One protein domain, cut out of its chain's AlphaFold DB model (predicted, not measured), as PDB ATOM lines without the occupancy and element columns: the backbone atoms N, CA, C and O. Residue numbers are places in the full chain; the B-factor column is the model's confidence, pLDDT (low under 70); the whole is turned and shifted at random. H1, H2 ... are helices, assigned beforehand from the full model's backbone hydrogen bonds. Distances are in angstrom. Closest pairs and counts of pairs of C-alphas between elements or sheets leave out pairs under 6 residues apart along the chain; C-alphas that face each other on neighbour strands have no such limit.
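This is residues 43 to 111 of the 287 residues of an uncharacterized protein of Actinosynnema sp. ALI-1.44 (UniProt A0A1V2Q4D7). A compact knot of helices is built round H2, which lies nearest the middle; its first residues, 55 to 59, pack on H3 at about a right angle, and the short H1 packs on H2. From the end of H3 the chain turns into H4, which runs the opposite way at a steep tilt, and the short H5 follows at H4's end. The printed part has 69 residues with five named helices, H1 to H5 in chain order, and no named strand; the class is all helix. The whole is compact and rounded, with a radius of gyration of the C-alphas of 10.9 A and spans of 28 by 26 by 20 A.

H2, the longest helix, covers residues 55 to 67 and measures 18.5 A, with C-alpha 55 at (45.697, -33.122, -14.326). H1 is residues 43 to 47, with C-alpha 43 at (43.701, -22.336, -21.482). H3, residues 77 to 88, measures 16.1 A, and H4, residues 93 to 104, measures 16.4 A. H5, residues 106 to 109, ends with C-alpha 109 at (30.856, -23.390, -14.585).

H2 touches H3 with residues 55 to 59 alone, about perpendicular at 90 degrees; their closest C-alphas, of Ala 56 and Gly 83, are 3.7 A apart. H1 touches H2, closest at the C-alphas of Ala 47 and His 57, 4.5 A. Residues 87 to 88 of H3 touch residues 95 to 99 of H4, closest at the C-alphas of Ile 87 and Ala 95, 6.1 A, at a steep tilt of 55 degrees, opposite ways. H2 and H4 are apart, but only just, with their closest C-alphas at 8.4 A. H4 and H5 only just touch, only at the corner by their link, with 3 pairs of C-alphas within 8 A; the closest are those of Thr 102 and Leu 108, 5.5 A. In H1, H2, H3 and H4 every O i to N i+4 pair is within hydrogen-bond range; H5 is too short for such a pair.

The two C-alphas farthest apart, of Gln 71 and Gly 91, are 29.9 A apart. The printed part has no cut and no long link. Its mean pLDDT is 91.5, and no printed residue is under 70.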
ATOM      1  N   PRO A  43      43.571 -20.985 -22.022       94.62
ATOM      2  CA  PRO A  43      43.701 -22.336 -21.482       94.62
ATOM      3  C   PRO A  43      44.783 -23.162 -22.177       94.62
ATOM      4  O   PRO A  43      45.606 -23.770 -21.502       94.62
ATOM      5  N   LEU A  44      44.855 -23.125 -23.512       94.31
ATOM      6  CA  LEU A  44      45.856 -23.895 -24.254       94.31
ATOM      7  C   LEU A  44      47.291 -23.416 -23.982       94.31
ATOM      8  O   LEU A  44      48.198 -24.236 -23.867       94.31
ATOM      9  N   ARG A  45      47.508 -22.102 -23.837       95.38
ATOM     10  CA  ARG A  45      48.820 -21.560 -23.444       95.38
ATOM     11  C   ARG A  45      49.217 -22.006 -22.041       95.38
ATOM     12  O   ARG A  45      50.355 -22.409 -21.849       95.38
ATOM     13  N   MET A  46      48.279 -21.976 -21.097       97.25
ATOM     14  CA  MET A  46      48.529 -22.465 -19.743       97.25
ATOM     15  C   MET A  46      48.783 -23.975 -19.714       97.25
ATOM     16  O   MET A  46      49.604 -24.431 -18.929       97.25
ATOM     17  N   ALA A  47      48.109 -24.764 -20.559       96.94
ATOM     18  CA  ALA A  47      48.305 -26.214 -20.614       96.94
ATOM     19  C   ALA A  47      49.758 -26.580 -20.956       96.94
ATOM     20  O   ALA A  47      50.286 -27.539 -20.400       96.94
ATOM     21  N   ALA A  48      50.416 -25.786 -21.807       96.31
ATOM     22  CA  ALA A  48      51.815 -25.976 -22.195       96.31
ATOM     23  C   ALA A  48      52.826 -25.740 -21.055       96.31
ATOM     24  O   ALA A  48      53.994 -26.084 -21.201       96.31
ATOM     25  N   GLU A  49      52.399 -25.162 -19.928       96.69
ATOM     26  CA  GLU A  49      53.231 -24.993 -18.727       96.69
ATOM     27  C   GLU A  49      53.257 -26.252 -17.843       96.69
ATOM     28  O   GLU A  49      53.990 -26.303 -16.858       96.69
ATOM     29  N   TYR A  50      52.447 -27.258 -18.177       96.69
ATOM     30  CA  TYR A  50      52.347 -28.520 -17.456       96.69
ATOM     31  C   TYR A  50      52.748 -29.694 -18.347       96.69
ATOM     32  O   TYR A  50      52.479 -29.688 -19.550       96.69
ATOM     33  N   ASP A  51      53.284 -30.747 -17.729       96.38
ATOM     34  CA  ASP A  51      53.457 -32.041 -18.392       96.38
ATOM     35  C   ASP A  51      52.118 -32.550 -18.949       96.38
ATOM     36  O   ASP A  51      51.071 -32.377 -18.321       96.38
ATOM     37  N   GLU A  52      52.142 -33.245 -20.089       93.38
ATOM     38  CA  GLU A  52      50.930 -33.740 -20.772       93.38
ATOM     39  C   GLU A  52      50.049 -34.631 -19.876       93.38
ATOM     40  O   GLU A  52      48.820 -34.631 -19.976       93.38
ATOM     41  N   ASN A  53      50.679 -35.358 -18.947       93.88
ATOM     42  CA  ASN A  53      50.003 -36.237 -17.993       93.88
ATOM     43  C   ASN A  53      49.501 -35.512 -16.732       93.88
ATOM     44  O   ASN A  53      48.808 -36.115 -15.912       93.88
ATOM     45  N   HIS A  54      49.839 -34.235 -16.546       97.12
ATOM     46  CA  HIS A  54      49.418 -33.478 -15.377       97.12
ATOM     47  C   HIS A  54      47.900 -33.198 -15.434       97.12
ATOM     48  O   HIS A  54      47.388 -32.763 -16.471       97.12
ATOM     49  N   PRO A  55      47.144 -33.352 -14.330       97.06
ATOM     50  CA  PRO A  55      45.697 -33.122 -14.326       97.06
ATOM     51  C   PRO A  55      45.274 -31.739 -14.852       97.06
ATOM     52  O   PRO A  55      44.293 -31.627 -15.588       97.06
ATOM     53  N   ALA A  56      46.042 -30.688 -14.538       97.25
ATOM     54  CA  ALA A  56      45.776 -29.337 -15.042       97.25
ATOM     55  C   ALA A  56      45.904 -29.242 -16.572       97.25
ATOM     56  O   ALA A  56      45.075 -28.589 -17.200       97.25
ATOM     57  N   HIS A  57      46.872 -29.941 -17.181       97.19
ATOM     58  CA  HIS A  57      47.023 -29.994 -18.637       97.19
ATOM     59  C   HIS A  57      45.756 -30.553 -19.294       97.19
ATOM     60  O   HIS A  57      45.214 -29.963 -20.234       97.19
ATOM     61  N   ARG A  58      45.234 -31.665 -18.757       96.25
ATOM     62  CA  ARG A  58      44.016 -32.320 -19.262       96.25
ATOM     63  C   ARG A  58      42.785 -31.424 -19.125       96.25
ATOM     64  O   ARG A  58      42.024 -31.294 -20.081       96.25
ATOM     65  N   VAL A  59      42.607 -30.767 -17.975       95.44
ATOM     66  CA  VAL A  59      41.493 -29.828 -17.739       95.44
ATOM     67  C   VAL A  59      41.566 -28.618 -18.673       95.44
ATOM     68  O   VAL A  59      40.566 -28.267 -19.295       95.44
ATOM     69  N   LEU A  60      42.738 -28.002 -18.822       95.69
ATOM     70  CA  LEU A  60      42.925 -26.824 -19.673       95.69
ATOM     71  C   LEU A  60      42.746 -27.147 -21.163       95.69
ATOM     72  O   LEU A  60      42.141 -26.365 -21.897       95.69
ATOM     73  N   THR A  61      43.197 -28.324 -21.600       94.81
ATOM     74  CA  THR A  61      42.981 -28.815 -22.970       94.81
ATOM     75  C   THR A  61      41.501 -29.085 -23.236       94.81
ATOM     76  O   THR A  61      40.971 -28.672 -24.268       94.81
ATOM     77  N   ARG A  62      40.802 -29.717 -22.280       93.19
ATOM     78  CA  ARG A  62      39.346 -29.912 -22.339       93.19
ATOM     79  C   ARG A  62      38.619 -28.570 -22.457       93.19
ATOM     80  O   ARG A  62      37.730 -28.422 -23.293       93.19
ATOM     81  N   LEU A  63      39.025 -27.583 -21.660       92.31
ATOM     82  CA  LEU A  63      38.454 -26.237 -21.666       92.31
ATOM     83  C   LEU A  63      38.660 -25.525 -23.015       92.31
ATOM     84  O   LEU A  63      37.713 -24.942 -23.539       92.31
ATOM     85  N   ASP A  64      39.854 -25.612 -23.618       92.50
ATOM     86  CA  ASP A  64      40.110 -25.081 -24.969       92.50
ATOM     87  C   ASP A  64      39.194 -25.721 -26.021       92.50
ATOM     88  O   ASP A  64      38.565 -25.006 -26.805       92.50
ATOM     89  N   GLN A  65      39.068 -27.053 -26.006       91.12
ATOM     90  CA  GLN A  65      38.196 -27.783 -26.930       91.12
ATOM     91  C   GLN A  65      36.751 -27.281 -26.831       91.12
ATOM     92  O   GLN A  65      36.147 -26.957 -27.853       91.12
ATOM     93  N   MET A  66      36.231 -27.118 -25.612       89.38
ATOM     94  CA  MET A  66      34.881 -26.597 -25.376       89.38
ATOM     95  C   MET A  66      34.706 -25.156 -25.863       89.38
ATOM     96  O   MET A  66      33.741 -24.858 -26.570       89.38
ATOM     97  N   ILE A  67      35.652 -24.263 -25.556       88.00
ATOM     98  CA  ILE A  67      35.625 -22.862 -26.015       88.00
ATOM     99  C   ILE A  67      35.612 -22.790 -27.548       88.00
ATOM    100  O   ILE A  67      34.930 -21.946 -28.135       88.00
ATOM    101  N   ARG A  68      36.322 -23.702 -28.216       88.06
ATOM    102  CA  ARG A  68      36.362 -23.814 -29.680       88.06
ATOM    103  C   ARG A  68      35.176 -24.577 -30.275       88.06
ATOM    104  O   ARG A  68      35.099 -24.694 -31.491       88.06
ATOM    105  N   GLY A  69      34.237 -25.060 -29.459       86.25
ATOM    106  CA  GLY A  69      33.079 -25.833 -29.922       86.25
ATOM    107  C   GLY A  69      33.436 -27.225 -30.453       86.25
ATOM    108  O   GLY A  69      32.695 -27.781 -31.258       86.25
ATOM    109  N   ARG A  70      34.580 -27.777 -30.039       87.50
ATOM    110  CA  ARG A  70      34.999 -29.149 -30.345       87.50
ATOM    111  C   ARG A  70      34.473 -30.100 -29.277       87.50
ATOM    112  O   ARG A  70      34.281 -29.699 -28.131       87.50
ATOM    113  N   GLN A  71      34.299 -31.369 -29.645       84.94
ATOM    114  CA  GLN A  71      33.966 -32.419 -28.686       84.94
ATOM    115  C   GLN A  71      35.135 -32.585 -27.698       84.94
ATOM    116  O   GLN A  71      36.238 -32.924 -28.140       84.94
ATOM    117  N   PRO A  72      34.935 -32.328 -26.393       85.12
ATOM    118  CA  PRO A  72      36.003 -32.458 -25.418       85.12
ATOM    119  C   PRO A  72      36.374 -33.925 -25.189       85.12
ATOM    120  O   PRO A  72      35.497 -34.789 -25.142       85.12
ATOM    121  N   ALA A  73      37.664 -34.195 -24.988       82.44
ATOM    122  CA  ALA A  73      38.110 -35.482 -24.470       82.44
ATOM    123  C   ALA A  73      37.526 -35.717 -23.070       82.44
ATOM    124  O   ALA A  73      37.388 -34.780 -22.274       82.44
ATOM    125  N   ASP A  74      37.200 -36.973 -22.769       84.44
ATOM    126  CA  ASP A  74      36.691 -37.308 -21.450       84.44
ATOM    127  C   ASP A  74      37.802 -37.195 -20.395       84.44
ATOM    128  O   ASP A  74      38.954 -37.610 -20.588       84.44
ATOM    129  N   VAL A  75      37.449 -36.583 -19.272       87.19
ATOM    130  CA  VAL A  75      38.318 -36.416 -18.110       87.19
ATOM    131  C   VAL A  75      37.500 -36.865 -16.919       87.19
ATOM    132  O   VAL A  75      36.481 -36.246 -16.602       87.19
ATOM    133  N   ASP A  76      37.961 -37.938 -16.283       89.12
ATOM    134  CA  ASP A  76      37.322 -38.505 -15.107       89.12
ATOM    135  C   ASP A  76      37.250 -37.477 -13.965       89.12
ATOM    136  O   ASP A  76      38.030 -36.520 -13.892       89.12
ATOM    137  N   ALA A  77      36.296 -37.671 -13.055       83.62
ATOM    138  CA  ALA A  77      36.001 -36.701 -12.004       83.62
ATOM    139  C   ALA A  77      37.195 -36.433 -11.068       83.62
ATOM    140  O   ALA A  77      37.355 -35.305 -10.595       83.62
ATOM    141  N   ALA A  78      38.041 -37.436 -10.808       87.50
ATOM    142  CA  ALA A  78      39.207 -37.280  -9.943       87.50
ATOM    143  C   ALA A  78      40.290 -36.430 -10.622       87.50
ATOM    144  O   ALA A  78      40.773 -35.468 -10.022       87.50
ATOM    145  N   THR A  79      40.601 -36.710 -11.892       92.50
ATOM    146  CA  THR A  79      41.514 -35.887 -12.696       92.50
ATOM    147  C   THR A  79      40.982 -34.463 -12.853       92.50
ATOM    148  O   THR A  79      41.742 -33.506 -12.717       92.50
ATOM    149  N   SER A  80      39.679 -34.300 -13.103       91.31
ATOM    150  CA  SER A  80      39.061 -32.977 -13.237       91.31
ATOM    151  C   SER A  80      39.215 -32.159 -11.953       91.31
ATOM    152  O   SER A  80      39.660 -31.013 -12.005       91.31
ATOM    153  N   LEU A  81      38.919 -32.754 -10.791       89.69
ATOM    154  CA  LEU A  81      39.105 -32.101  -9.493       89.69
ATOM    155  C   LEU A  81      40.570 -31.713  -9.269       89.69
ATOM    156  O   LEU A  81      40.851 -30.551  -8.989       89.69
ATOM    157  N   ALA A  82      41.503 -32.655  -9.427       93.62
ATOM    158  CA  ALA A  82      42.927 -32.399  -9.217       93.62
ATOM    159  C   ALA A  82      43.460 -31.296 -10.150       93.62
ATOM    160  O   ALA A  82      44.219 -30.427  -9.721       93.62
ATOM    161  N   GLY A  83      43.027 -31.293 -11.415       96.31
ATOM    162  CA  GLY A  83      43.415 -30.278 -12.388       96.31
ATOM    163  C   GLY A  83      42.892 -28.894 -12.029       96.31
ATOM    164  O   GLY A  83      43.661 -27.934 -12.036       96.31
ATOM    165  N   TRP A  84      41.620 -28.788 -11.640       95.75
ATOM    166  CA  TRP A  84      41.062 -27.519 -11.183       95.75
ATOM    167  C   TRP A  84      41.698 -27.020  -9.893       95.75
ATOM    168  O   TRP A  84      42.001 -25.835  -9.818       95.75
ATOM    169  N   LEU A  85      41.963 -27.883  -8.910       95.25
ATOM    170  CA  LEU A  85      42.653 -27.477  -7.681       95.25
ATOM    171  C   LEU A  85      44.058 -26.932  -7.971       95.25
ATOM    172  O   LEU A  85      44.444 -25.911  -7.406       95.25
ATOM    173  N   ALA A  86      44.793 -27.544  -8.904       97.12
ATOM    174  CA  ALA A  86      46.099 -27.041  -9.328       97.12
ATOM    175  C   ALA A  86      46.015 -25.666 -10.018       97.12
ATOM    176  O   ALA A  86      46.878 -24.819  -9.800       97.12
ATOM    177  N   ILE A  87      44.977 -25.420 -10.827       97.62
ATOM    178  CA  ILE A  87      44.747 -24.118 -11.476       97.62
ATOM    179  C   ILE A  87      44.324 -23.065 -10.443       97.62
ATOM    180  O   ILE A  87      44.864 -21.964 -10.426       97.62
ATOM    181  N   LEU A  88      43.386 -23.403  -9.559       96.88
ATOM    182  CA  LEU A  88      42.858 -22.511  -8.524       96.88
ATOM    183  C   LEU A  88      43.922 -22.144  -7.478       96.88
ATOM    184  O   LEU A  88      43.882 -21.048  -6.925       96.88
ATOM    185  N   GLY A  89      44.892 -23.027  -7.233       96.12
ATOM    186  CA  GLY A  89      46.015 -22.785  -6.326       96.12
ATOM    187  C   GLY A  89      47.085 -21.822  -6.858       96.12
ATOM    188  O   GLY A  89      47.977 -21.440  -6.103       96.12
ATOM    189  N   ARG A  90      47.024 -21.410  -8.130       97.38
ATOM    190  CA  ARG A  90      48.003 -20.489  -8.730       97.38
ATOM    191  C   ARG A  90      47.737 -19.034  -8.358       97.38
ATOM    192  O   ARG A  90      46.591 -18.610  -8.299       97.38
ATOM    193  N   GLY A  91      48.803 -18.261  -8.154       95.50
ATOM    194  CA  GLY A  91      48.742 -16.828  -7.828       95.50
ATOM    195  C   GLY A  91      48.934 -15.879  -9.016       95.50
ATOM    196  O   GLY A  91      48.955 -14.668  -8.824       95.50
ATOM    197  N   ASP A  92      49.129 -16.398 -10.231       96.00
ATOM    198  CA  ASP A  92      49.425 -15.582 -11.412       96.00
ATOM    199  C   ASP A  92      48.177 -15.130 -12.189       96.00
ATOM    200  O   ASP A  92      47.113 -15.752 -12.157       96.00
ATOM    201  N   GLN A  93      48.341 -14.048 -12.956       93.62
ATOM    202  CA  GLN A  93      47.265 -13.416 -13.720       93.62
ATOM    203  C   GLN A  93      46.640 -14.340 -14.774       93.62
ATOM    204  O   GLN A  93      45.453 -14.192 -15.084       93.62
ATOM    205  N   SER A  94      47.408 -15.274 -15.348       95.75
ATOM    206  CA  SER A  94      46.889 -16.213 -16.347       95.75
ATOM    207  C   SER A  94      45.858 -17.140 -15.714       95.75
ATOM    208  O   SER A  94      44.757 -17.274 -16.251       95.75
ATOM    209  N   ALA A  95      46.160 -17.696 -14.537       96.56
ATOM    210  CA  ALA A  95      45.218 -18.524 -13.791       96.56
ATOM    211  C   ALA A  95      43.956 -17.753 -13.383       96.56
ATOM    212  O   ALA A  95      42.850 -18.209 -13.690       96.56
ATOM    213  N   SER A  96      44.094 -16.556 -12.803       94.38
ATOM    214  CA  SER A  96      42.938 -15.717 -12.445       94.38
ATOM    215  C   SER A  96      42.072 -15.386 -13.664       94.38
ATOM    216  O   SER A  96      40.849 -15.517 -13.630       94.38
ATOM    217  N   SER A  97      42.695 -15.043 -14.796       93.19
ATOM    218  CA  SER A  97      41.972 -14.737 -16.038       93.19
ATOM    219  C   SER A  97      41.268 -15.970 -16.619       93.19
ATOM    220  O   SER A  97      40.165 -15.850 -17.155       93.19
ATOM    221  N   CYS A  98      41.866 -17.158 -16.495       94.12
ATOM    222  CA  CYS A  98      41.266 -18.420 -16.925       94.12
ATOM    223  C   CYS A  98      40.037 -18.782 -16.079       94.12
ATOM    224  O   CYS A  98      38.984 -19.114 -16.630       94.12
ATOM    225  N   VAL A  99      40.134 -18.662 -14.751       93.88
ATOM    226  CA  VAL A  99      39.007 -18.898 -13.832       93.88
ATOM    227  C   VAL A  99      37.900 -17.873 -14.077       93.88
ATOM    228  O   VAL A  99      36.747 -18.248 -14.273       93.88
ATOM    229  N   SER A 100      38.244 -16.587 -14.181       90.75
ATOM    230  CA  SER A 100      37.286 -15.515 -14.473       90.75
ATOM    231  C   SER A 100      36.576 -15.717 -15.820       90.75
ATOM    232  O   SER A 100      35.362 -15.532 -15.918       90.75
ATOM    233  N   GLY A 101      37.302 -16.161 -16.854       89.88
ATOM    234  CA  GLY A 101      36.730 -16.535 -18.150       89.88
ATOM    235  C   GLY A 101      35.758 -17.713 -18.049       89.88
ATOM    236  O   GLY A 101      34.650 -17.636 -18.572       89.88
ATOM    237  N   THR A 102      36.131 -18.755 -17.301       90.50
ATOM    238  CA  THR A 102      35.278 -19.928 -17.031       90.50
ATOM    239  C   THR A 102      33.989 -19.517 -16.316       90.50
ATOM    240  O   THR A 102      32.900 -19.925 -16.705       90.50
ATOM    241  N   LEU A 103      34.081 -18.631 -15.320       86.81
ATOM    242  CA  LEU A 103      32.924 -18.115 -14.588       86.81
ATOM    243  C   LEU A 103      31.975 -17.264 -15.444       86.81
ATOM    244  O   LEU A 103      30.834 -17.052 -15.039       86.81
ATOM    245  N   ARG A 104      32.397 -16.721 -16.589       85.06
ATOM    246  CA  ARG A 104      31.514 -15.916 -17.456       85.06
ATOM    247  C   ARG A 104      30.607 -16.772 -18.333       85.06
ATOM    248  O   ARG A 104      29.527 -16.312 -18.688       85.06
ATOM    249  N   GLU A 105      31.018 -17.998 -18.625       83.06
ATOM    250  CA  GLU A 105      30.283 -18.929 -19.475       83.06
ATOM    251  C   GLU A 105      29.540 -19.947 -18.610       83.06
ATOM    252  O   GLU A 105      30.152 -20.799 -17.971       83.06
ATOM    253  N   GLU A 106      28.208 -19.878 -18.587       78.12
ATOM    254  CA  GLU A 106      27.369 -20.742 -17.741       78.12
ATOM    255  C   GLU A 106      27.659 -22.233 -17.959       78.12
ATOM    256  O   GLU A 106      27.844 -22.972 -16.998       78.12
ATOM    257  N   THR A 107      27.839 -22.641 -19.217       78.94
ATOM    258  CA  THR A 107      28.177 -24.025 -19.596       78.94
ATOM    259  C   THR A 107      29.537 -24.500 -19.082       78.94
ATOM    260  O   THR A 107      29.750 -25.703 -18.967       78.94
ATOM    261  N   LEU A 108      30.470 -23.590 -18.778       83.38
ATOM    262  CA  LEU A 108      31.806 -23.939 -18.290       83.38
ATOM    263  C   LEU A 108      31.870 -23.992 -16.758       83.38
ATOM    264  O   LEU A 108      32.769 -24.626 -16.201       83.38
ATOM    265  N   ARG A 109      30.910 -23.376 -16.056       82.69
ATOM    266  CA  ARG A 109      30.856 -23.390 -14.585       82.69
ATOM    267  C   ARG A 109      30.684 -24.794 -14.020       82.69
ATOM    268  O   ARG A 109      31.160 -25.054 -12.918       82.69
ATOM    269  N   ASP A 110      30.059 -25.696 -14.773       77.50
ATOM    270  CA  ASP A 110      29.806 -27.077 -14.349       77.50
ATOM    271  C   ASP A 110      31.044 -27.933 -14.145       77.50
ATOM    272  O   ASP A 110      30.988 -28.948 -13.452       77.50
ATOM    273  N   PHE A 111      32.179 -27.481 -14.666       80.62
ATOM    274  CA  PHE A 111      33.449 -28.166 -14.493       80.62
ATOM    275  C   PHE A 111      34.183 -27.738 -13.223       80.62
ATOM    276  O   PHE A 111      35.063 -28.471 -12.777       80.62
TER     277      PHE A 111